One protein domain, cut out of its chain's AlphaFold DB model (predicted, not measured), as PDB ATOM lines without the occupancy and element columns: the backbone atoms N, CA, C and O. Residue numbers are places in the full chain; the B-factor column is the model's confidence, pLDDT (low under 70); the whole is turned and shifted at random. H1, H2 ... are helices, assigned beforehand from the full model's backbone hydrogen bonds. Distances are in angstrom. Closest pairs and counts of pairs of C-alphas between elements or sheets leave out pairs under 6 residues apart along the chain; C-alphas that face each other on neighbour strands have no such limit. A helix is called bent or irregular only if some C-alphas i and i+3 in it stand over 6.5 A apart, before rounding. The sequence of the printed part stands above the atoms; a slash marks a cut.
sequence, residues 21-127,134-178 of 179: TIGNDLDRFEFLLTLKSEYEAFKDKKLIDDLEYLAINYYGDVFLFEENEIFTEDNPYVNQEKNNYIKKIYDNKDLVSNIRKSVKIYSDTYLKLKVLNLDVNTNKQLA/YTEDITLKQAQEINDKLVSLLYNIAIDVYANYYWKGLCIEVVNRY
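Overview. This is residues 21 to 127 and 134 to 178 of the 179 residues of an uncharacterized protein of Anaerococcus vaginalis ATCC 51170 (UniProt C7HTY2). The domain is a loose rod built along one long helix, H7: H1 runs side by side with its later part, and H5 runs back along its earlier part at a slant. H4 and H2 cross the later part of H7, H2 and the short H3 make one end of the rod, and H6 lies at the other. The printed part has 152 residues with seven named helices, H1 to H7 in order, and no named strand: all helix. It is loose, with a radius of gyration of the C-alphas of 20.5 A, and spans 68 by 32 by 25 A.

Along the chain. H1, residues 21 to 43, begins at C-alpha 21 (31.624, 49.605, 12.145) and is 36.0 A long; it is irregular, with C-alphas 21 and 24 lying 7.9 A apart. H2, residues 45 to 59, is 20.4 A long, and H3, residues 61 to 66, 9.4 A. H4, residues 76 to 91, is 22.1 A long. H5, residues 93 to 116, is 30.8 A long with a kink of 48 degrees near residue 110; it is irregular, but only just, with C-alphas 110 and 113 lying 6.8 A apart. H6, residues 118 to 126, is 12.8 A long. H7, residues 140 to 175, is 51.3 A long and ends at C-alpha 175 (22.738, 31.923, -21.690).

Arrangement. H7 is the hub, touching four helices. H1, H5 and H7 form an up-and-down bundle, each helix running against the one before it. H1 touches residues 158 to 173 of H7 at a shallow tilt of 32 degrees, the same way, with C-alphas Glu 38 and Gly 169 closest at 4.2 A. H5 touches H7 at a steep tilt of 45 degrees, opposite ways; C-alphas Leu 116 and Ala 143 are closest, 5.3 A. Residues 21 to 25 of H1 touch H5, closest at C-alphas Thr 21 and Lys 114, 6.6 A. H4 touches H7 at a steep tilt of 54 degrees, closest at C-alphas Ile 86 and Ala 163, 5.4 A. H2 touches H7 at a steep tilt of 67 degrees, closest at C-alphas Glu 52 and Val 174, 5.7 A. H3 is close to H7 but not clearly touching, closest at C-alphas Leu 64 and Val 175, 6.3 A. H5 and H6 meet only through their link. In H2 and H4 every O i to N i+4 pair is within hydrogen-bond range; the counts are 17 of 19 in H1, 1 of 2 in H3, 17 of 20 in H5, 31 of 32 in H7 and 2 of 5 in H6, where 3 of 6 O i to N i+3 pairs are within range.

Size, cuts and confidence. The two C-alphas farthest apart, Val 62 and Tyr 134, are 68.5 A apart. Residues 128 to 133 are not printed, and C-alphas 127 and 134 are 11.4 A apart across this cut, between H6 and H7. Of the links printed whole, H3 to H4 is short and the others are tight. Mean pLDDT of the printed part is 84.9; residues 118 to 127 and 134 to 139 are under 70.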
ATOM      1  N   THR A  21      30.222  49.949  11.881       83.56
ATOM      2  CA  THR A  21      31.624  49.605  12.145       83.56
ATOM      3  C   THR A  21      32.172  48.586  11.147       83.56
ATOM      4  O   THR A  21      33.341  48.683  10.773       83.56
ATOM      5  N   ILE A  22      31.357  47.611  10.737       86.75
ATOM      6  CA  ILE A  22      31.786  46.486   9.895       86.75
ATOM      7  C   ILE A  22      30.882  46.208   8.686       86.75
ATOM      8  O   ILE A  22      31.268  45.386   7.865       86.75
ATOM      9  N   GLY A  23      29.729  46.862   8.518       86.38
ATOM     10  CA  GLY A  23      28.776  46.580   7.428       86.38
ATOM     11  C   GLY A  23      29.428  46.626   6.044       86.38
ATOM     12  O   GLY A  23      29.484  45.616   5.352       86.38
ATOM     13  N   ASN A  24      30.103  47.733   5.718       88.56
ATOM     14  CA  ASN A  24      30.858  47.873   4.461       88.56
ATOM     15  C   ASN A  24      31.948  46.802   4.256       88.56
ATOM     16  O   ASN A  24      32.345  46.513   3.126       88.56
ATOM     17  N   ASP A  25      32.521  46.278   5.341       89.25
ATOM     18  CA  ASP A  25      33.520  45.215   5.272       89.25
ATOM     19  C   ASP A  25      32.848  43.881   4.914       89.25
ATOM     20  O   ASP A  25      33.342  43.162   4.042       89.25
ATOM     21  N   LEU A  26      31.688  43.595   5.514       89.56
ATOM     22  CA  LEU A  26      30.870  42.432   5.177       89.56
ATOM     23  C   LEU A  26      30.396  42.483   3.721       89.56
ATOM     24  O   LEU A  26      30.578  41.496   3.014       89.56
ATOM     25  N   ASP A  27      29.920  43.635   3.244       89.50
ATOM     26  CA  ASP A  27      29.469  43.814   1.856       89.50
ATOM     27  C   ASP A  27      30.590  43.528   0.849       89.50
ATOM     28  O   ASP A  27      30.403  42.845  -0.158       89.50
ATOM     29  N   ARG A  28      31.803  44.022   1.126       90.38
ATOM     30  CA  ARG A  28      32.980  43.758   0.281       90.38
ATOM     31  C   ARG A  28      33.371  42.289   0.299       90.38
ATOM     32  O   ARG A  28      33.775  41.757  -0.733       90.38
ATOM     33  N   PHE A  29      33.308  41.651   1.465       90.31
ATOM     34  CA  PHE A  29      33.587  40.227   1.589       90.31
ATOM     35  C   PHE A  29      32.572  39.400   0.797       90.31
ATOM     36  O   PHE A  29      32.977  38.522   0.035       90.31
ATOM     37  N   GLU A  30      31.284  39.712   0.938       90.88
ATOM     38  CA  GLU A  30      30.207  39.083   0.183       90.88
ATOM     39  C   GLU A  30      30.443  39.253  -1.318       90.88
ATOM     40  O   GLU A  30      30.548  38.254  -2.019       90.88
ATOM     41  N   PHE A  31      30.668  40.478  -1.796       92.31
ATOM     42  CA  PHE A  31      30.943  40.760  -3.208       92.31
ATOM     43  C   PHE A  31      32.144  39.980  -3.770       92.31
ATOM     44  O   PHE A  31      32.103  39.450  -4.877       92.31
ATOM     45  N   LEU A  32      33.240  39.865  -3.021       91.44
ATOM     46  CA  LEU A  32      34.378  39.055  -3.470       91.44
ATOM     47  C   LEU A  32      34.031  37.566  -3.536       91.44
ATOM     48  O   LEU A  32      34.544  36.840  -4.394       91.44
ATOM     49  N   LEU A  33      33.180  37.101  -2.623       92.81
ATOM     50  CA  LEU A  33      32.720  35.725  -2.603       92.81
ATOM     51  C   LEU A  33      31.789  35.428  -3.779       92.81
ATOM     52  O   LEU A  33      31.967  34.377  -4.395       92.81
ATOM     53  N   THR A  34      30.886  36.353  -4.131       93.88
ATOM     54  CA  THR A  34      29.989  36.218  -5.289       93.88
ATOM     55  C   THR A  34      30.785  36.074  -6.584       93.88
ATOM     56  O   THR A  34      30.629  35.076  -7.292       93.88
ATOM     57  N   LEU A  35      31.740  36.980  -6.829       93.38
ATOM     58  CA  LEU A  35      32.619  36.932  -8.001       93.38
ATOM     59  C   LEU A  35      33.393  35.616  -8.083       93.38
ATOM     60  O   LEU A  35      33.518  35.013  -9.150       93.38
ATOM     61  N   LYS A  36      33.916  35.147  -6.947       92.88
ATOM     62  CA  LYS A  36      34.642  33.880  -6.894       92.88
ATOM     63  C   LYS A  36      33.730  32.694  -7.206       92.88
ATOM     64  O   LYS A  36      34.154  31.799  -7.929       92.88
ATOM     65  N   SER A  37      32.516  32.656  -6.659       93.44
ATOM     66  CA  SER A  37      31.570  31.568  -6.924       93.44
ATOM     67  C   SER A  37      31.116  31.524  -8.379       93.44
ATOM     68  O   SER A  37      31.115  30.444  -8.961       93.44
ATOM     69  N   GLU A  38      30.811  32.675  -8.984       93.81
ATOM     70  CA  GLU A  38      30.436  32.756 -10.400       93.81
ATOM     71  C   GLU A  38      31.589  32.288 -11.293       93.81
ATOM     72  O   GLU A  38      31.407  31.442 -12.164       93.81
ATOM     73  N   TYR A  39      32.812  32.745 -11.012       93.12
ATOM     74  CA  TYR A  39      33.989  32.328 -11.769       93.12
ATOM     75  C   TYR A  39      34.264  30.819 -11.686       93.12
ATOM     76  O   TYR A  39      34.674  30.211 -12.674       93.12
ATOM     77  N   GLU A  40      34.056  30.196 -10.523       92.12
ATOM     78  CA  GLU A  40      34.168  28.739 -10.403       92.12
ATOM     79  C   GLU A  40      33.034  28.011 -11.141       92.12
ATOM     80  O   GLU A  40      33.286  26.967 -11.742       92.12
ATOM     81  N   ALA A  41      31.820  28.567 -11.168       92.38
ATOM     82  CA  ALA A  41      30.709  28.011 -11.937       92.38
ATOM     83  C   ALA A  41      31.002  27.996 -13.445       92.38
ATOM     84  O   ALA A  41      30.794  26.977 -14.099       92.38
ATOM     85  N   PHE A  42      31.589  29.066 -13.990       93.12
ATOM     86  CA  PHE A  42      31.932  29.163 -15.418       93.12
ATOM     87  C   PHE A  42      32.908  28.076 -15.897       93.12
ATOM     88  O   PHE A  42      32.977  27.759 -17.093       93.12
ATOM     89  N   LYS A  43      33.681  27.494 -14.975       92.12
ATOM     90  CA  LYS A  43      34.624  26.409 -15.265       92.12
ATOM     91  C   LYS A  43      33.964  25.034 -15.295       92.12
ATOM     92  O   LYS A  43      34.553  24.112 -15.861       92.12
ATOM     93  N   ASP A  44      32.779  24.870 -14.713       91.12
ATOM     94  CA  ASP A  44      32.119  23.569 -14.605       91.12
ATOM     95  C   ASP A  44      31.311  23.236 -15.864       91.12
ATOM     96  O   ASP A  44      30.081  23.240 -15.882       91.12
ATOM     97  N   LYS A  45      32.030  22.956 -16.956       92.25
ATOM     98  CA  LYS A  45      31.420  22.721 -18.274       92.25
ATOM     99  C   LYS A  45      30.394  21.595 -18.260       92.25
ATOM    100  O   LYS A  45      29.364  21.732 -18.903       92.25
ATOM    101  N   LYS A  46      30.624  20.546 -17.466       90.81
ATOM    102  CA  LYS A  46      29.688  19.429 -17.356       90.81
ATOM    103  C   LYS A  46      28.356  19.865 -16.746       90.81
ATOM    104  O   LYS A  46      27.311  19.516 -17.279       90.81
ATOM    105  N   LEU A  47      28.387  20.614 -15.642       88.69
ATOM    106  CA  LEU A  47      27.148  21.094 -15.030       88.69
ATOM    107  C   LEU A  47      26.433  22.122 -15.905       88.69
ATOM    108  O   LEU A  47      25.207  22.162 -15.904       88.69
ATOM    109  N   ILE A  48      27.183  22.924 -16.661       92.81
ATOM    110  CA  ILE A  48      26.601  23.849 -17.637       92.81
ATOM    111  C   ILE A  48      25.879  23.064 -18.740       92.81
ATOM    112  O   ILE A  48      24.751  23.413 -19.062       92.81
ATOM    113  N   ASP A  49      26.470  21.989 -19.267       92.12
ATOM    114  CA  ASP A  49      25.826  21.135 -20.278       92.12
ATOM    115  C   ASP A  49      24.542  20.478 -19.731       92.12
ATOM    116  O   ASP A  49      23.503  20.472 -20.394       92.12
ATOM    117  N   ASP A  50      24.592  19.958 -18.498       90.25
ATOM    118  CA  ASP A  50      23.428  19.366 -17.826       90.25
ATOM    119  C   ASP A  50      22.301  20.407 -17.638       90.25
ATOM    120  O   ASP A  50      21.120  20.108 -17.838       90.25
ATOM    121  N   LEU A  51      22.661  21.641 -17.265       91.56
ATOM    122  CA  LEU A  51      21.721  22.743 -17.059       91.56
ATOM    123  C   LEU A  51      21.154  23.285 -18.377       91.56
ATOM    124  O   LEU A  51      19.978  23.627 -18.442       91.56
ATOM    125  N   GLU A  52      21.962  23.334 -19.429       92.44
ATOM    126  CA  GLU A  52      21.526  23.699 -20.775       92.44
ATOM    127  C   GLU A  52      20.479  22.709 -21.290       92.44
ATOM    128  O   GLU A  52      19.417  23.119 -21.754       92.44
ATOM    129  N   TYR A  53      20.712  21.405 -21.121       91.25
ATOM    130  CA  TYR A  53      19.722  20.392 -21.485       91.25
ATOM    131  C   TYR A  53      18.412  20.560 -20.703       91.25
ATOM    132  O   TYR A  53      17.324  20.446 -21.273       91.25
ATOM    133  N   LEU A  54      18.498  20.871 -19.406       89.44
ATOM    134  CA  LEU A  54      17.332  21.199 -18.584       89.44
ATOM    135  C   LEU A  54      16.574  22.409 -19.153       89.44
ATOM    136  O   LEU A  54      15.352  22.357 -19.283       89.44
ATOM    137  N   ALA A  55      17.296  23.473 -19.505       90.94
ATOM    138  CA  ALA A  55      16.725  24.712 -20.016       90.94
ATOM    139  C   ALA A  55      16.039  24.503 -21.371       90.94
ATOM    140  O   ALA A  55      14.897  24.922 -21.535       90.94
ATOM    141  N   ILE A  56      16.668  23.770 -22.293       91.50
ATOM    142  CA  ILE A  56      16.079  23.415 -23.593       91.50
ATOM    143  C   ILE A  56      14.801  22.595 -23.405       91.50
ATOM    144  O   ILE A  56      13.797  22.863 -24.059       91.50
ATOM    145  N   ASN A  57      14.802  21.609 -22.507       89.12
ATOM    146  CA  ASN A  57      13.611  20.787 -22.274       89.12
ATOM    147  C   ASN A  57      12.452  21.577 -21.665       89.12
ATOM    148  O   ASN A  57      11.294  21.219 -21.868       89.12
ATOM    149  N   TYR A  58      12.768  22.597 -20.871       88.31
ATOM    150  CA  TYR A  58      11.777  23.354 -20.127       88.31
ATOM    151  C   TYR A  58      11.237  24.555 -20.923       88.31
ATOM    152  O   TYR A  58      10.022  24.725 -21.011       88.31
ATOM    153  N   TYR A  59      12.118  25.354 -21.528       90.06
ATOM    154  CA  TYR A  59      11.767  26.566 -22.277       90.06
ATOM    155  C   TYR A  59      11.683  26.356 -23.795       90.06
ATOM    156  O   TYR A  59      10.956  27.075 -24.480       90.06
ATOM    157  N   GLY A  60      12.416  25.379 -24.329       88.88
ATOM    158  CA  GLY A  60      12.735  25.284 -25.753       88.88
ATOM    159  C   GLY A  60      14.046  25.994 -26.101       88.88
ATOM    160  O   GLY A  60      14.514  26.873 -25.382       88.88
ATOM    161  N   ASP A  61      14.645  25.607 -27.225       87.56
ATOM    162  CA  ASP A  61      15.897  26.175 -27.738       87.56
ATOM    163  C   ASP A  61      15.737  27.629 -28.206       87.56
ATOM    164  O   ASP A  61      16.593  28.458 -27.917       87.56
ATOM    165  N   VAL A  62      14.620  27.959 -28.865       90.31
ATOM    166  CA  VAL A  62      14.319  29.322 -29.347       90.31
ATOM    167  C   VAL A  62      14.368  30.350 -28.214       90.31
ATOM    168  O   VAL A  62      14.936  31.421 -28.391       90.31
ATOM    169  N   PHE A  63      13.844  30.002 -27.037       90.50
ATOM    170  CA  PHE A  63      13.840  30.886 -25.870       90.50
ATOM    171  C   PHE A  63      15.255  31.318 -25.464       90.50
ATOM    172  O   PHE A  63      15.471  32.476 -25.122       90.50
ATOM    173  N   LEU A  64      16.241  30.418 -25.555       90.12
ATOM    174  CA  LEU A  64      17.624  30.704 -25.158       90.12
ATOM    175  C   LEU A  64      18.317  31.717 -26.081       90.12
ATOM    176  O   LEU A  64      19.239  32.397 -25.642       90.12
ATOM    177  N   PHE A  65      17.864  31.846 -27.332       90.00
ATOM    178  CA  PHE A  65      18.348  32.868 -28.266       90.00
ATOM    179  C   PHE A  65      17.686  34.236 -28.066       90.00
ATOM    180  O   PHE A  65      18.229  35.246 -28.510       90.00
ATOM    181  N   GLU A  66      16.499  34.283 -27.458       89.62
ATOM    182  CA  GLU A  66      15.723  35.518 -27.290       89.62
ATOM    183  C   GLU A  66      15.947  36.157 -25.915       89.62
ATOM    184  O   GLU A  66      15.965  37.385 -25.795       89.62
ATOM    185  N   GLU A  67      16.152  35.336 -24.888       88.25
ATOM    186  CA  GLU A  67      16.198  35.772 -23.498       88.25
ATOM    187  C   GLU A  67      17.624  35.869 -22.948       88.25
ATOM    188  O   GLU A  67      18.531  35.123 -23.322       88.25
ATOM    189  N   ASN A  68      17.809  36.804 -22.012       87.81
ATOM    190  CA  ASN A  68      19.096  37.058 -21.351       87.81
ATOM    191  C   ASN A  68      19.218  36.366 -19.984       87.81
ATOM    192  O   ASN A  68      20.272  36.423 -19.350       87.81
ATOM    193  N   GLU A  69      18.142  35.746 -19.500       89.31
ATOM    194  CA  GLU A  69      18.106  35.065 -18.212       89.31
ATOM    195  C   GLU A  69      17.226  33.813 -18.299       89.31
ATOM    196  O   GLU A  69      16.227  33.776 -19.014       89.31
ATOM    197  N   ILE A  70      17.586  32.785 -17.532       90.25
ATOM    198  CA  ILE A  70      16.820  31.542 -17.392       90.25
ATOM    199  C   ILE A  70      16.542  31.285 -15.914       90.25
ATOM    200  O   ILE A  70      17.300  31.733 -15.050       90.25
ATOM    201  N   PHE A  71      15.482  30.530 -15.614       87.50
ATOM    202  CA  PHE A  71      15.168  30.085 -14.251       87.50
ATOM    203  C   PHE A  71      14.935  31.232 -13.248       87.50
ATOM    204  O   PHE A  71      15.243  31.107 -12.062       87.50
ATOM    205  N   THR A  72      14.385  32.352 -13.722       81.62
ATOM    206  CA  THR A  72      14.025  33.530 -12.909       81.62
ATOM    207  C   THR A  72      12.663  33.396 -12.225       81.62
ATOM    208  O   THR A  72      12.348  34.127 -11.286       81.62
ATOM    209  N   GLU A  73      11.852  32.454 -12.689       78.19
ATOM    210  CA  GLU A  73      10.503  32.190 -12.210       78.19
ATOM    211  C   GLU A  73      10.462  31.193 -11.048       78.19
ATOM    212  O   GLU A  73      11.310  30.309 -10.910       78.19
ATOM    213  N   ASP A  74       9.416  31.302 -10.228       75.88
ATOM    214  CA  ASP A  74       9.201  30.431  -9.071       75.88
ATOM    215  C   ASP A  74       8.546  29.105  -9.495       75.88
ATOM    216  O   ASP A  74       7.394  28.800  -9.175       75.88
ATOM    217  N   ASN A  75       9.268  28.325 -10.303       78.31
ATOM    218  CA  ASN A  75       8.821  27.017 -10.762       78.31
ATOM    219  C   ASN A  75       9.274  25.909  -9.782       78.31
ATOM    220  O   ASN A  75      10.473  25.771  -9.522       78.31
ATOM    221  N   PRO A  76       8.363  25.050  -9.277       81.81
ATOM    222  CA  PRO A  76       8.711  23.981  -8.335       81.81
ATOM    223  C   PRO A  76       9.783  22.998  -8.827       81.81
ATOM    224  O   PRO A  76      10.613  22.555  -8.033       81.81
ATOM    225  N   TYR A  77       9.784  22.657 -10.117       76.75
ATOM    226  CA  TYR A  77      10.753  21.742 -10.722       76.75
ATOM    227  C   TYR A  77      12.146  22.377 -10.801       76.75
ATOM    228  O   TYR A  77      13.128  21.786 -10.358       76.75
ATOM    229  N   VAL A  78      12.219  23.622 -11.268       80.50
ATOM    230  CA  VAL A  78      13.461  24.408 -11.312       80.50
ATOM    231  C   VAL A  78      14.033  24.597  -9.907       80.50
ATOM    232  O   VAL A  78      15.223  24.390  -9.680       80.50
ATOM    233  N   ASN A  79      13.177  24.912  -8.934       84.62
ATOM    234  CA  ASN A  79      13.564  25.027  -7.532       84.62
ATOM    235  C   ASN A  79      14.101  23.710  -6.965       84.62
ATOM    236  O   ASN A  79      15.061  23.717  -6.194       84.62
ATOM    237  N   GLN A  80      13.510  22.574  -7.336       86.31
ATOM    238  CA  GLN A  80      14.006  21.266  -6.924       86.31
ATOM    239  C   GLN A  80      15.412  21.007  -7.477       86.31
ATOM    240  O   GLN A  80      16.293  20.602  -6.714       86.31
ATOM    241  N   GLU A  81      15.651  21.296  -8.755       81.94
ATOM    242  CA  GLU A  81      16.980  21.145  -9.348       81.94
ATOM    243  C   GLU A  81      17.993  22.105  -8.731       81.94
ATOM    244  O   GLU A  81      19.044  21.665  -8.261       81.94
ATOM    245  N   LYS A  82      17.653  23.390  -8.596       88.00
ATOM    246  CA  LYS A  82      18.470  24.374  -7.872       88.00
ATOM    247  C   LYS A  82      18.851  23.861  -6.481       88.00
ATOM    248  O   LYS A  82      20.022  23.896  -6.110       88.00
ATOM    249  N   ASN A  83      17.898  23.318  -5.726       88.94
ATOM    250  CA  ASN A  83      18.158  22.755  -4.401       88.94
ATOM    251  C   ASN A  83      19.078  21.527  -4.448       88.94
ATOM    252  O   ASN A  83      19.926  21.375  -3.567       88.94
ATOM    253  N   ASN A  84      18.973  20.674  -5.472       86.62
ATOM    254  CA  ASN A  84      19.902  19.560  -5.677       86.62
ATOM    255  C   ASN A  84      21.334  20.063  -5.913       86.62
ATOM    256  O   ASN A  84      22.280  19.515  -5.342       86.62
ATOM    257  N   TYR A  85      21.505  21.110  -6.723       84.00
ATOM    258  CA  TYR A  85      22.803  21.744  -6.971       84.00
ATOM    259  C   TYR A  85      23.380  22.387  -5.719       84.00
ATOM    260  O   TYR A  85      24.517  22.097  -5.344       84.00
ATOM    261  N   ILE A  86      22.577  23.200  -5.040       89.38
ATOM    262  CA  ILE A  86      22.945  23.830  -3.776       89.38
ATOM    263  C   ILE A  86      23.390  22.750  -2.789       89.38
ATOM    264  O   ILE A  86      24.485  22.838  -2.242       89.38
ATOM    265  N   LYS A  87      22.630  21.662  -2.633       90.25
ATOM    266  CA  LYS A  87      22.988  20.562  -1.731       90.25
ATOM    267  C   LYS A  87      24.364  19.954  -2.032       90.25
ATOM    268  O   LYS A  87      25.120  19.712  -1.094       90.25
ATOM    269  N   LYS A  88      24.740  19.778  -3.307       88.12
ATOM    270  CA  LYS A  88      26.087  19.296  -3.685       88.12
ATOM    271  C   LYS A  88      27.201  20.209  -3.153       88.12
ATOM    272  O   LYS A  88      28.255  19.707  -2.769       88.12
ATOM    273  N   ILE A  89      26.971  21.524  -3.095       90.19
ATOM    274  CA  ILE A  89      27.917  22.488  -2.511       90.19
ATOM    275  C   ILE A  89      28.059  22.269  -1.001       90.19
ATOM    276  O   ILE A  89      29.186  22.192  -0.512       90.19
ATOM    277  N   TYR A  90      26.953  22.105  -0.266       89.88
ATOM    278  CA  TYR A  90      27.003  21.831   1.182       89.88
ATOM    279  C   TYR A  90      27.645  20.475   1.499       89.88
ATOM    280  O   TYR A  90      28.357  20.348   2.497       89.88
ATOM    281  N   ASP A  91      27.422  19.473   0.650       92.81
ATOM    282  CA  ASP A  91      27.978  18.130   0.820       92.81
ATOM    283  C   ASP A  91      29.483  18.072   0.481       92.81
ATOM    284  O   ASP A  91      30.197  17.167   0.932       92.81
ATOM    285  N   ASN A  92      30.012  19.063  -0.250       92.81
ATOM    286  CA  ASN A  92      31.438  19.187  -0.536       92.81
ATOM    287  C   ASN A  92      32.212  19.705   0.691       92.81
ATOM    288  O   ASN A  92      32.445  20.903   0.877       92.81
ATOM    289  N   LYS A  93      32.662  18.762   1.527       93.50
ATOM    290  CA  LYS A  93      33.389  19.042   2.776       93.50
ATOM    291  C   LYS A  93      34.649  19.883   2.578       93.50
ATOM    292  O   LYS A  93      34.935  20.732   3.424       93.50
ATOM    293  N   ASP A  94      35.390  19.662   1.497       93.94
ATOM    294  CA  ASP A  94      36.639  20.382   1.237       93.94
ATOM    295  C   ASP A  94      36.364  21.840   0.877       93.94
ATOM    296  O   ASP A  94      36.977  22.749   1.443       93.94
ATOM    297  N   LEU A  95      35.382  22.078   0.006       91.75
ATOM    298  CA  LEU A  95      34.925  23.418  -0.347       91.75
ATOM    299  C   LEU A  95      34.403  24.170   0.881       91.75
ATOM    300  O   LEU A  95      34.885  25.263   1.180       91.75
ATOM    301  N   VAL A  96      33.487  23.563   1.642       92.94
ATOM    302  CA  VAL A  96      32.924  24.157   2.866       92.94
ATOM    303  C   VAL A  96      34.023  24.477   3.881       92.94
ATOM    304  O   VAL A  96      34.036  25.556   4.476       92.94
ATOM    305  N   SER A  97      34.986  23.572   4.068       93.00
ATOM    306  CA  SER A  97      36.140  23.791   4.944       93.00
ATOM    307  C   SER A  97      36.994  24.972   4.476       93.00
ATOM    308  O   SER A  97      37.392  25.809   5.287       93.00
ATOM    309  N   ASN A  98      37.236  25.096   3.171       92.00
ATOM    310  CA  ASN A  98      38.013  26.195   2.599       92.00
ATOM    311  C   ASN A  98      37.297  27.550   2.707       92.00
ATOM    312  O   ASN A  98      37.944  28.553   3.025       92.00
ATOM    313  N   ILE A  99      35.975  27.587   2.518       92.00
ATOM    314  CA  ILE A  99      35.160  28.790   2.742       92.00
ATOM    315  C   ILE A  99      35.245  29.199   4.217       92.00
ATOM    316  O   ILE A  99      35.617  30.332   4.517       92.00
ATOM    317  N   ARG A 100      35.028  28.263   5.150       91.88
ATOM    318  CA  ARG A 100      35.137  28.528   6.597       91.88
ATOM    319  C   ARG A 100      36.521  29.030   6.999       91.88
ATOM    320  O   ARG A 100      36.622  29.977   7.772       91.88
ATOM    321  N   LYS A 101      37.598  28.454   6.458       92.56
ATOM    322  CA  LYS A 101      38.965  28.957   6.684       92.56
ATOM    323  C   LYS A 101      39.123  30.396   6.197       92.56
ATOM    324  O   LYS A 101      39.700  31.207   6.914       92.56
ATOM    325  N   SER A 102      38.588  30.716   5.020       89.69
ATOM    326  CA  SER A 102      38.660  32.066   4.446       89.69
ATOM    327  C   SER A 102      37.906  33.083   5.308       89.69
ATOM    328  O   SER A 102      38.466  34.121   5.653       89.69
ATOM    329  N   VAL A 103      36.685  32.747   5.743       91.50
ATOM    330  CA  VAL A 103      35.892  33.573   6.674       91.50
ATOM    331  C   VAL A 103      36.622  33.757   8.000       91.50
ATOM    332  O   VAL A 103      36.655  34.865   8.530       91.50
ATOM    333  N   LYS A 104      37.242  32.696   8.534       90.94
ATOM    334  CA  LYS A 104      37.990  32.772   9.790       90.94
ATOM    335  C   LYS A 104      39.168  33.733   9.676       90.94
ATOM    336  O   LYS A 104      39.301  34.619  10.510       90.94
ATOM    337  N   ILE A 105      39.985  33.583   8.632       90.69
ATOM    338  CA  ILE A 105      41.130  34.464   8.372       90.69
ATOM    339  C   ILE A 105      40.660  35.912   8.250       90.69
ATOM    340  O   ILE A 105      41.231  36.793   8.890       90.69
ATOM    341  N   TYR A 106      39.607  36.156   7.469       89.50
ATOM    342  CA  TYR A 106      39.044  37.490   7.300       89.50
ATOM    343  C   TYR A 106      38.564  38.082   8.631       89.50
ATOM    344  O   TYR A 106      38.934  39.201   8.987       89.50
ATOM    345  N   SER A 107      37.817  37.297   9.406       89.12
ATOM    346  CA  SER A 107      37.273  37.723  10.694       89.12
ATOM    347  C   SER A 107      38.372  38.020  11.711       89.12
ATOM    348  O   SER A 107      38.369  39.091  12.314       89.12
ATOM    349  N   ASP A 108      39.345  37.119  11.862       88.38
ATOM    350  CA  ASP A 108      40.457  37.276  12.803       88.38
ATOM    351  C   ASP A 108      41.365  38.459  12.430       88.38
ATOM    352  O   ASP A 108      41.860  39.151  13.319       88.38
ATOM    353  N   THR A 109      41.561  38.712  11.132       87.19
ATOM    354  CA  THR A 109      42.475  39.758  10.645       87.19
ATOM    355  C   THR A 109      41.827  41.143  10.623       87.19
ATOM    356  O   THR A 109      42.475  42.122  10.989       87.19
ATOM    357  N   TYR A 110      40.563  41.246  10.196       85.31
ATOM    358  CA  TYR A 110      39.937  42.535   9.873       85.31
ATOM    359  C   TYR A 110      38.744  42.904  10.756       85.31
ATOM    360  O   TYR A 110      38.573  44.086  11.058       85.31
ATOM    361  N   LEU A 111      37.926  41.936  11.178       87.94
ATOM    362  CA  LEU A 111      36.683  42.226  11.905       87.94
ATOM    363  C   LEU A 111      36.884  42.238  13.417       87.94
ATOM    364  O   LEU A 111      36.353  43.105  14.104       87.94
ATOM    365  N   LYS A 112      37.701  41.325  13.943       87.25
ATOM    366  CA  LYS A 112      37.847  41.091  15.383       87.25
ATOM    367  C   LYS A 112      38.207  42.350  16.161       87.25
ATOM    368  O   LYS A 112      37.540  42.681  17.133       87.25
ATOM    369  N   LEU A 113      39.230  43.089  15.728       85.19
ATOM    370  CA  LEU A 113      39.622  44.335  16.399       85.19
ATOM    371  C   LEU A 113      38.543  45.418  16.297       85.19
ATOM    372  O   LEU A 113      38.395  46.212  17.219       85.19
ATOM    373  N   LYS A 114      37.780  45.455  15.203       85.75
ATOM    374  CA  LYS A 114      36.692  46.419  15.020       85.75
ATOM    375  C   LYS A 114      35.516  46.108  15.952       85.75
ATOM    376  O   LYS A 114      35.019  47.010  16.616       85.75
ATOM    377  N   VAL A 115      35.149  44.830  16.074       83.25
ATOM    378  CA  VAL A 115      34.087  44.352  16.976       83.25
ATOM    379  C   VAL A 115      34.483  44.520  18.445       83.25
ATOM    380  O   VAL A 115      33.700  45.024  19.241       83.25
ATOM    381  N   LEU A 116      35.717  44.173  18.819       79.88
ATOM    382  CA  LEU A 116      36.181  44.324  20.205       79.88
ATOM    383  C   LEU A 116      36.277  45.790  20.659       79.88
ATOM    384  O   LEU A 116      36.257  46.047  21.857       79.88
ATOM    385  N   ASN A 117      36.348  46.739  19.721       75.94
ATOM    386  CA  ASN A 117      36.387  48.177  19.995       75.94
ATOM    387  C   ASN A 117      35.021  48.874  19.836       75.94
ATOM    388  O   ASN A 117      34.975  50.107  19.815       75.94
ATOM    389  N   LEU A 118      33.913  48.125  19.740       69.81
ATOM    390  CA  LEU A 118      32.556  48.695  19.680       69.81
ATOM    391  C   LEU A 118      32.278  49.669  20.835       69.81
ATOM    392  O   LEU A 118      31.630  50.693  20.618       69.81
ATOM    393  N   ASP A 119      32.848  49.383  22.007       57.03
ATOM    394  CA  ASP A 119      32.719  50.137  23.261       57.03
ATOM    395  C   ASP A 119      33.260  51.582  23.160       57.03
ATOM    396  O   ASP A 119      32.749  52.512  23.780       57.03
ATOM    397  N   VAL A 120      34.267  51.830  22.310       53.38
ATOM    398  CA  VAL A 120      34.855  53.176  22.137       53.38
ATOM    399  C   VAL A 120      33.968  54.080  21.270       53.38
ATOM    400  O   VAL A 120      33.963  55.302  21.433       53.38
ATOM    401  N   ASN A 121      33.209  53.500  20.336       49.38
ATOM    402  CA  ASN A 121      32.420  54.256  19.359       49.38
ATOM    403  C   ASN A 121      30.978  54.517  19.816       49.38
ATOM    404  O   ASN A 121      30.436  55.574  19.485       49.38
ATOM    405  N   THR A 122      30.380  53.619  20.605       53.06
ATOM    406  CA  THR A 122      29.077  53.848  21.266       53.06
ATOM    407  C   THR A 122      29.177  54.989  22.279       53.06
ATOM    408  O   THR A 122      28.360  55.911  22.255       53.06
ATOM    409  N   ASN A 123      30.264  55.024  23.057       45.03
ATOM    410  CA  ASN A 123      30.559  56.092  24.016       45.03
ATOM    411  C   ASN A 123      30.665  57.497  23.387       45.03
ATOM    412  O   ASN A 123      30.219  58.479  23.978       45.03
ATOM    413  N   LYS A 124      31.193  57.622  22.159       46.50
ATOM    414  CA  LYS A 124      31.237  58.917  21.450       46.50
ATOM    415  C   LYS A 124      29.869  59.415  21.000       46.50
ATOM    416  O   LYS A 124      29.721  60.619  20.862       46.50
ATOM    417  N   GLN A 125      28.912  58.531  20.721       43.78
ATOM    418  CA  GLN A 125      27.564  58.938  20.307       43.78
ATOM    419  C   GLN A 125      26.714  59.338  21.520       43.78
ATOM    420  O   GLN A 125      26.016  60.341  21.459       43.78
ATOM    421  N   LEU A 126      26.857  58.631  22.645       42.59
ATOM    422  CA  LEU A 126      26.109  58.896  23.882       42.59
ATOM    423  C   LEU A 126      26.579  60.165  24.617       42.59
ATOM    424  O   LEU A 126      25.772  60.851  25.231       42.59
ATOM    425  N   ALA A 127      27.860  60.539  24.508       39.12
ATOM    426  CA  ALA A 127      28.399  61.740  25.156       39.12
ATOM    427  C   ALA A 127      27.863  63.077  24.596       39.12
ATOM    428  O   ALA A 127      28.053  64.113  25.232       39.12
ATOM    429  N   TYR A 134      23.473  56.683  32.811       38.22
ATOM    430  CA  TYR A 134      23.739  55.330  33.304       38.22
ATOM    431  C   TYR A 134      23.860  54.418  32.085       38.22
ATOM    432  O   TYR A 134      22.884  53.799  31.672       38.22
ATOM    433  N   THR A 135      25.046  54.366  31.487       46.09
ATOM    434  CA  THR A 135      25.392  53.370  30.471       46.09
ATOM    435  C   THR A 135      26.191  52.278  31.163       46.09
ATOM    436  O   THR A 135      27.272  52.528  31.691       46.09
ATOM    437  N   GLU A 136      25.641  51.067  31.235       50.16
ATOM    438  CA  GLU A 136      26.491  49.903  31.478       50.16
ATOM    439  C   GLU A 136      27.225  49.623  30.157       50.16
ATOM    440  O   GLU A 136      26.595  49.310  29.148       50.16
ATOM    441  N   ASP A 137      28.544  49.817  30.153       55.59
ATOM    442  CA  ASP A 137      29.412  49.586  28.992       55.59
ATOM    443  C   ASP A 137      29.341  48.124  28.511       55.59
ATOM    444  O   ASP A 137      29.115  47.196  29.304       55.59
ATOM    445  N   ILE A 138      29.587  47.886  27.215       64.19
ATOM    446  CA  ILE A 138      29.708  46.519  26.701       64.19
ATOM    447  C   ILE A 138      31.039  45.975  27.201       64.19
ATOM    448  O   ILE A 138      32.108  46.293  26.690       64.19
ATOM    449  N   THR A 139      30.987  45.072  28.174       69.44
ATOM    450  CA  THR A 139      32.208  44.466  28.704       69.44
ATOM    451  C   THR A 139      32.987  43.739  27.603       69.44
ATOM    452  O   THR A 139      32.410  43.141  26.692       69.44
ATOM    453  N   LEU A 140      34.316  43.672  27.739       72.38
ATOM    454  CA  LEU A 140      35.179  42.910  26.824       72.38
ATOM    455  C   LEU A 140      34.679  41.469  26.602       72.38
ATOM    456  O   LEU A 140      34.775  40.938  25.499       72.38
ATOM    457  N   LYS A 141      34.119  40.842  27.643       72.75
ATOM    458  CA  LYS A 141      33.536  39.501  27.555       72.75
ATOM    459  C   LYS A 141      32.307  39.466  26.638       72.75
ATOM    460  O   LYS A 141      32.190  38.562  25.820       72.75
ATOM    461  N   GLN A 142      31.417  40.451  26.736       71.88
ATOM    462  CA  GLN A 142      30.264  40.565  25.839       71.88
ATOM    463  C   GLN A 142      30.704  40.855  24.399       71.88
ATOM    464  O   GLN A 142      30.183  40.239  23.474       71.88
ATOM    465  N   ALA A 143      31.708  41.712  24.193       75.50
ATOM    466  CA  ALA A 143      32.262  41.970  22.862       75.50
ATOM    467  C   ALA A 143      32.891  40.707  22.235       75.50
ATOM    468  O   ALA A 143      32.738  40.461  21.038       75.50
ATOM    469  N   GLN A 144      33.544  39.864  23.044       78.81
ATOM    470  CA  GLN A 144      34.029  38.546  22.617       78.81
ATOM    471  C   GLN A 144      32.876  37.613  22.223       78.81
ATOM    472  O   GLN A 144      32.923  37.009  21.155       78.81
ATOM    473  N   GLU A 145      31.813  37.540  23.029       81.38
ATOM    474  CA  GLU A 145      30.626  36.731  22.718       81.38
ATOM    475  C   GLU A 145      29.916  37.201  21.432       81.38
ATOM    476  O   GLU A 145      29.452  36.373  20.645       81.38
ATOM    477  N   ILE A 146      29.853  38.516  21.186       82.00
ATOM    478  CA  ILE A 146      29.336  39.097  19.936       82.00
ATOM    479  C   ILE A 146      30.213  38.677  18.756       82.00
ATOM    480  O   ILE A 146      29.689  38.206  17.747       82.00
ATOM    481  N   ASN A 147      31.536  38.800  18.887       84.62
ATOM    482  CA  ASN A 147      32.475  38.397  17.846       84.62
ATOM    483  C   ASN A 147      32.324  36.910  17.487       84.62
ATOM    484  O   ASN A 147      32.231  36.569  16.312       84.62
ATOM    485  N   ASP A 148      32.245  36.022  18.477       84.69
ATOM    486  CA  ASP A 148      32.133  34.581  18.230       84.69
ATOM    487  C   ASP A 148      30.823  34.219  17.513       84.69
ATOM    488  O   ASP A 148      30.820  33.417  16.570       84.69
ATOM    489  N   LYS A 149      29.708  34.855  17.898       86.38
ATOM    490  CA  LYS A 149      28.418  34.700  17.207       86.38
ATOM    491  C   LYS A 149      28.475  35.221  15.776       86.38
ATOM    492  O   LYS A 149      27.992  34.544  14.872       86.38
ATOM    493  N   LEU A 150      29.086  36.386  15.566       86.19
ATOM    494  CA  LEU A 150      29.254  36.987  14.248       86.19
ATOM    495  C   LEU A 150      30.041  36.066  13.313       86.19
ATOM    496  O   LEU A 150      29.589  35.789  12.208       86.19
ATOM    497  N   VAL A 151      31.167  35.516  13.771       88.25
ATOM    498  CA  VAL A 151      31.972  34.576  12.977       88.25
ATOM    499  C   VAL A 151      31.162  33.333  12.605       88.25
ATOM    500  O   VAL A 151      31.202  32.886  11.460       88.25
ATOM    501  N   SER A 152      30.388  32.791  13.549       87.62
ATOM    502  CA  SER A 152      29.526  31.639  13.278       87.62
ATOM    503  C   SER A 152      28.430  31.949  12.254       87.62
ATOM    504  O   SER A 152      28.129  31.094  11.423       87.62
ATOM    505  N   LEU A 153      27.826  33.138  12.308       88.31
ATOM    506  CA  LEU A 153      26.820  33.575  11.336       88.31
ATOM    507  C   LEU A 153      27.440  33.773   9.952       88.31
ATOM    508  O   LEU A 153      26.910  33.256   8.970       88.31
ATOM    509  N   LEU A 154      28.601  34.429   9.886       90.19
ATOM    510  CA  LEU A 154      29.337  34.635   8.639       90.19
ATOM    511  C   LEU A 154      29.721  33.321   7.965       90.19
ATOM    512  O   LEU A 154      29.726  33.259   6.741       90.19
ATOM    513  N   TYR A 155      30.002  32.255   8.721       91.25
ATOM    514  CA  TYR A 155      30.236  30.941   8.117       91.25
ATOM    515  C   TYR A 155      29.034  30.430   7.330       91.25
ATOM    516  O   TYR A 155      29.228  29.906   6.238       91.25
ATOM    517  N   ASN A 156      27.828  30.550   7.881       89.00
ATOM    518  CA  ASN A 156      26.625  30.065   7.211       89.00
ATOM    519  C   ASN A 156      26.291  30.959   6.017       89.00
ATOM    520  O   ASN A 156      26.176  30.455   4.905       89.00
ATOM    521  N   ILE A 157      26.284  32.281   6.220       91.25
ATOM    522  CA  ILE A 157      26.017  33.261   5.158       91.25
ATOM    523  C   ILE A 157      26.992  33.081   3.994       91.25
ATOM    524  O   ILE A 157      26.572  33.045   2.846       91.25
ATOM    525  N   ALA A 158      28.287  32.897   4.260       93.38
ATOM    526  CA  ALA A 158      29.269  32.700   3.200       93.38
ATOM    527  C   ALA A 158      28.988  31.442   2.358       93.38
ATOM    528  O   ALA A 158      29.165  31.461   1.143       93.38
ATOM    529  N   ILE A 159      28.551  30.344   2.978       93.31
ATOM    530  CA  ILE A 159      28.208  29.122   2.237       93.31
ATOM    531  C   ILE A 159      26.948  29.360   1.399       93.31
ATOM    532  O   ILE A 159      26.940  29.012   0.219       93.31
ATOM    533  N   ASP A 160      25.927  29.992   1.980       92.81
ATOM    534  CA  ASP A 160      24.663  30.300   1.306       92.81
ATOM    535  C   ASP A 160      24.891  31.228   0.099       92.81
ATOM    536  O   ASP A 160      24.406  30.959  -1.001       92.81
ATOM    537  N   VAL A 161      25.673  32.296   0.281       93.94
ATOM    538  CA  VAL A 161      26.077  33.229  -0.781       93.94
ATOM    539  C   VAL A 161      26.823  32.471  -1.871       93.94
ATOM    540  O   VAL A 161      26.428  32.529  -3.033       93.94
ATOM    541  N   TYR A 162      27.854  31.707  -1.506       94.88
ATOM    542  CA  TYR A 162      28.634  30.954  -2.482       94.88
ATOM    543  C   TYR A 162      27.746  30.014  -3.306       94.88
ATOM    544  O   TYR A 162      27.848  29.993  -4.528       94.88
ATOM    545  N   ALA A 163      26.853  29.255  -2.667       93.94
ATOM    546  CA  ALA A 163      25.986  28.304  -3.358       93.94
ATOM    547  C   ALA A 163      24.993  28.993  -4.311       93.94
ATOM    548  O   ALA A 163      24.802  28.536  -5.439       93.94
ATOM    549  N   ASN A 164      24.388  30.107  -3.887       92.62
ATOM    550  CA  ASN A 164      23.430  30.850  -4.707       92.62
ATOM    551  C   ASN A 164      24.087  31.509  -5.924       92.62
ATOM    552  O   ASN A 164      23.562  31.414  -7.033       92.62
ATOM    553  N   TYR A 165      25.237  32.153  -5.736       94.56
ATOM    554  CA  TYR A 165      25.943  32.809  -6.836       94.56
ATOM    555  C   TYR A 165      26.664  31.812  -7.744       94.56
ATOM    556  O   TYR A 165      26.781  32.058  -8.940       94.56
ATOM    557  N   TYR A 166      27.042  30.640  -7.235       94.19
ATOM    558  CA  TYR A 166      27.481  29.532  -8.081       94.19
ATOM    559  C   TYR A 166      26.355  29.077  -9.026       94.19
ATOM    560  O   TYR A 166      26.564  28.993 -10.233       94.19
ATOM    561  N   TRP A 167      25.137  28.863  -8.510       93.12
ATOM    562  CA  TRP A 167      23.965  28.558  -9.344       93.12
ATOM    563  C   TRP A 167      23.690  29.650 -10.384       93.12
ATOM    564  O   TRP A 167      23.482  29.352 -11.560       93.12
ATOM    565  N   LYS A 168      23.732  30.920  -9.966       92.69
ATOM    566  CA  LYS A 168      23.546  32.057 -10.871       92.69
ATOM    567  C   LYS A 168      24.604  32.075 -11.977       92.69
ATOM    568  O   LYS A 168      24.256  32.251 -13.139       92.69
ATOM    569  N   GLY A 169      25.866  31.825 -11.629       94.06
ATOM    570  CA  GLY A 169      26.963  31.720 -12.585       94.06
ATOM    571  C   GLY A 169      26.747  30.609 -13.616       94.06
ATOM    572  O   GLY A 169      26.973  30.833 -14.801       94.06
ATOM    573  N   LEU A 170      26.234  29.443 -13.206       93.75
ATOM    574  CA  LEU A 170      25.872  28.384 -14.156       93.75
ATOM    575  C   LEU A 170      24.805  28.863 -15.150       93.75
ATOM    576  O   LEU A 170      24.963  28.664 -16.349       93.75
ATOM    577  N   CYS A 171      23.748  29.521 -14.663       93.56
ATOM    578  CA  CYS A 171      22.661  30.020 -15.511       93.56
ATOM    579  C   CYS A 171      23.153  31.071 -16.517       93.56
ATOM    580  O   CYS A 171      22.814  30.995 -17.695       93.56
ATOM    581  N   ILE A 172      23.984  32.014 -16.060       94.19
ATOM    582  CA  ILE A 172      24.609  33.038 -16.911       94.19
ATOM    583  C   ILE A 172      25.422  32.378 -18.026       94.19
ATOM    584  O   ILE A 172      25.300  32.750 -19.186       94.19
ATOM    585  N   GLU A 173      26.235  31.376 -17.692       94.81
ATOM    586  CA  GLU A 173      27.095  30.723 -18.677       94.81
ATOM    587  C   GLU A 173      26.317  29.856 -19.673       94.81
ATOM    588  O   GLU A 173      26.764  29.712 -20.808       94.81
ATOM    589  N   VAL A 174      25.155  29.306 -19.295       94.12
ATOM    590  CA  VAL A 174      24.238  28.678 -20.261       94.12
ATOM    591  C   VAL A 174      23.759  29.715 -21.270       94.12
ATOM    592  O   VAL A 174      23.910  29.494 -22.466       94.12
ATOM    593  N   VAL A 175      23.241  30.856 -20.807       93.75
ATOM    594  CA  VAL A 175      22.738  31.923 -21.690       93.75
ATOM    595  C   VAL A 175      23.846  32.472 -22.593       93.75
ATOM    596  O   VAL A 175      23.645  32.606 -23.794       93.75
ATOM    597  N   ASN A 176      25.052  32.697 -22.060       93.06
ATOM    598  CA  ASN A 176      26.208  33.184 -22.826       93.06
ATOM    599  C   ASN A 176      26.627  32.269 -23.992       93.06
ATOM    600  O   ASN A 176      27.420  32.684 -24.830       93.06
ATOM    601  N   ARG A 177      26.160  31.016 -24.068       91.88
ATOM    602  CA  ARG A 177      26.418  30.156 -25.239       91.88
ATOM    603  C   ARG A 177      25.606  30.563 -26.472       91.88
ATOM    604  O   ARG A 177      25.939  30.124 -27.571       91.88
ATOM    605  N   TYR A 178      24.568  31.378 -26.290       91.19
ATOM    606  CA  TYR A 178      23.602  31.759 -27.318       91.19
ATOM    607  C   TYR A 178      23.746  33.220 -27.787       91.19
ATOM    608  O   TYR A 178      23.126  33.579 -28.789       91.19
TER     609      TYR A 178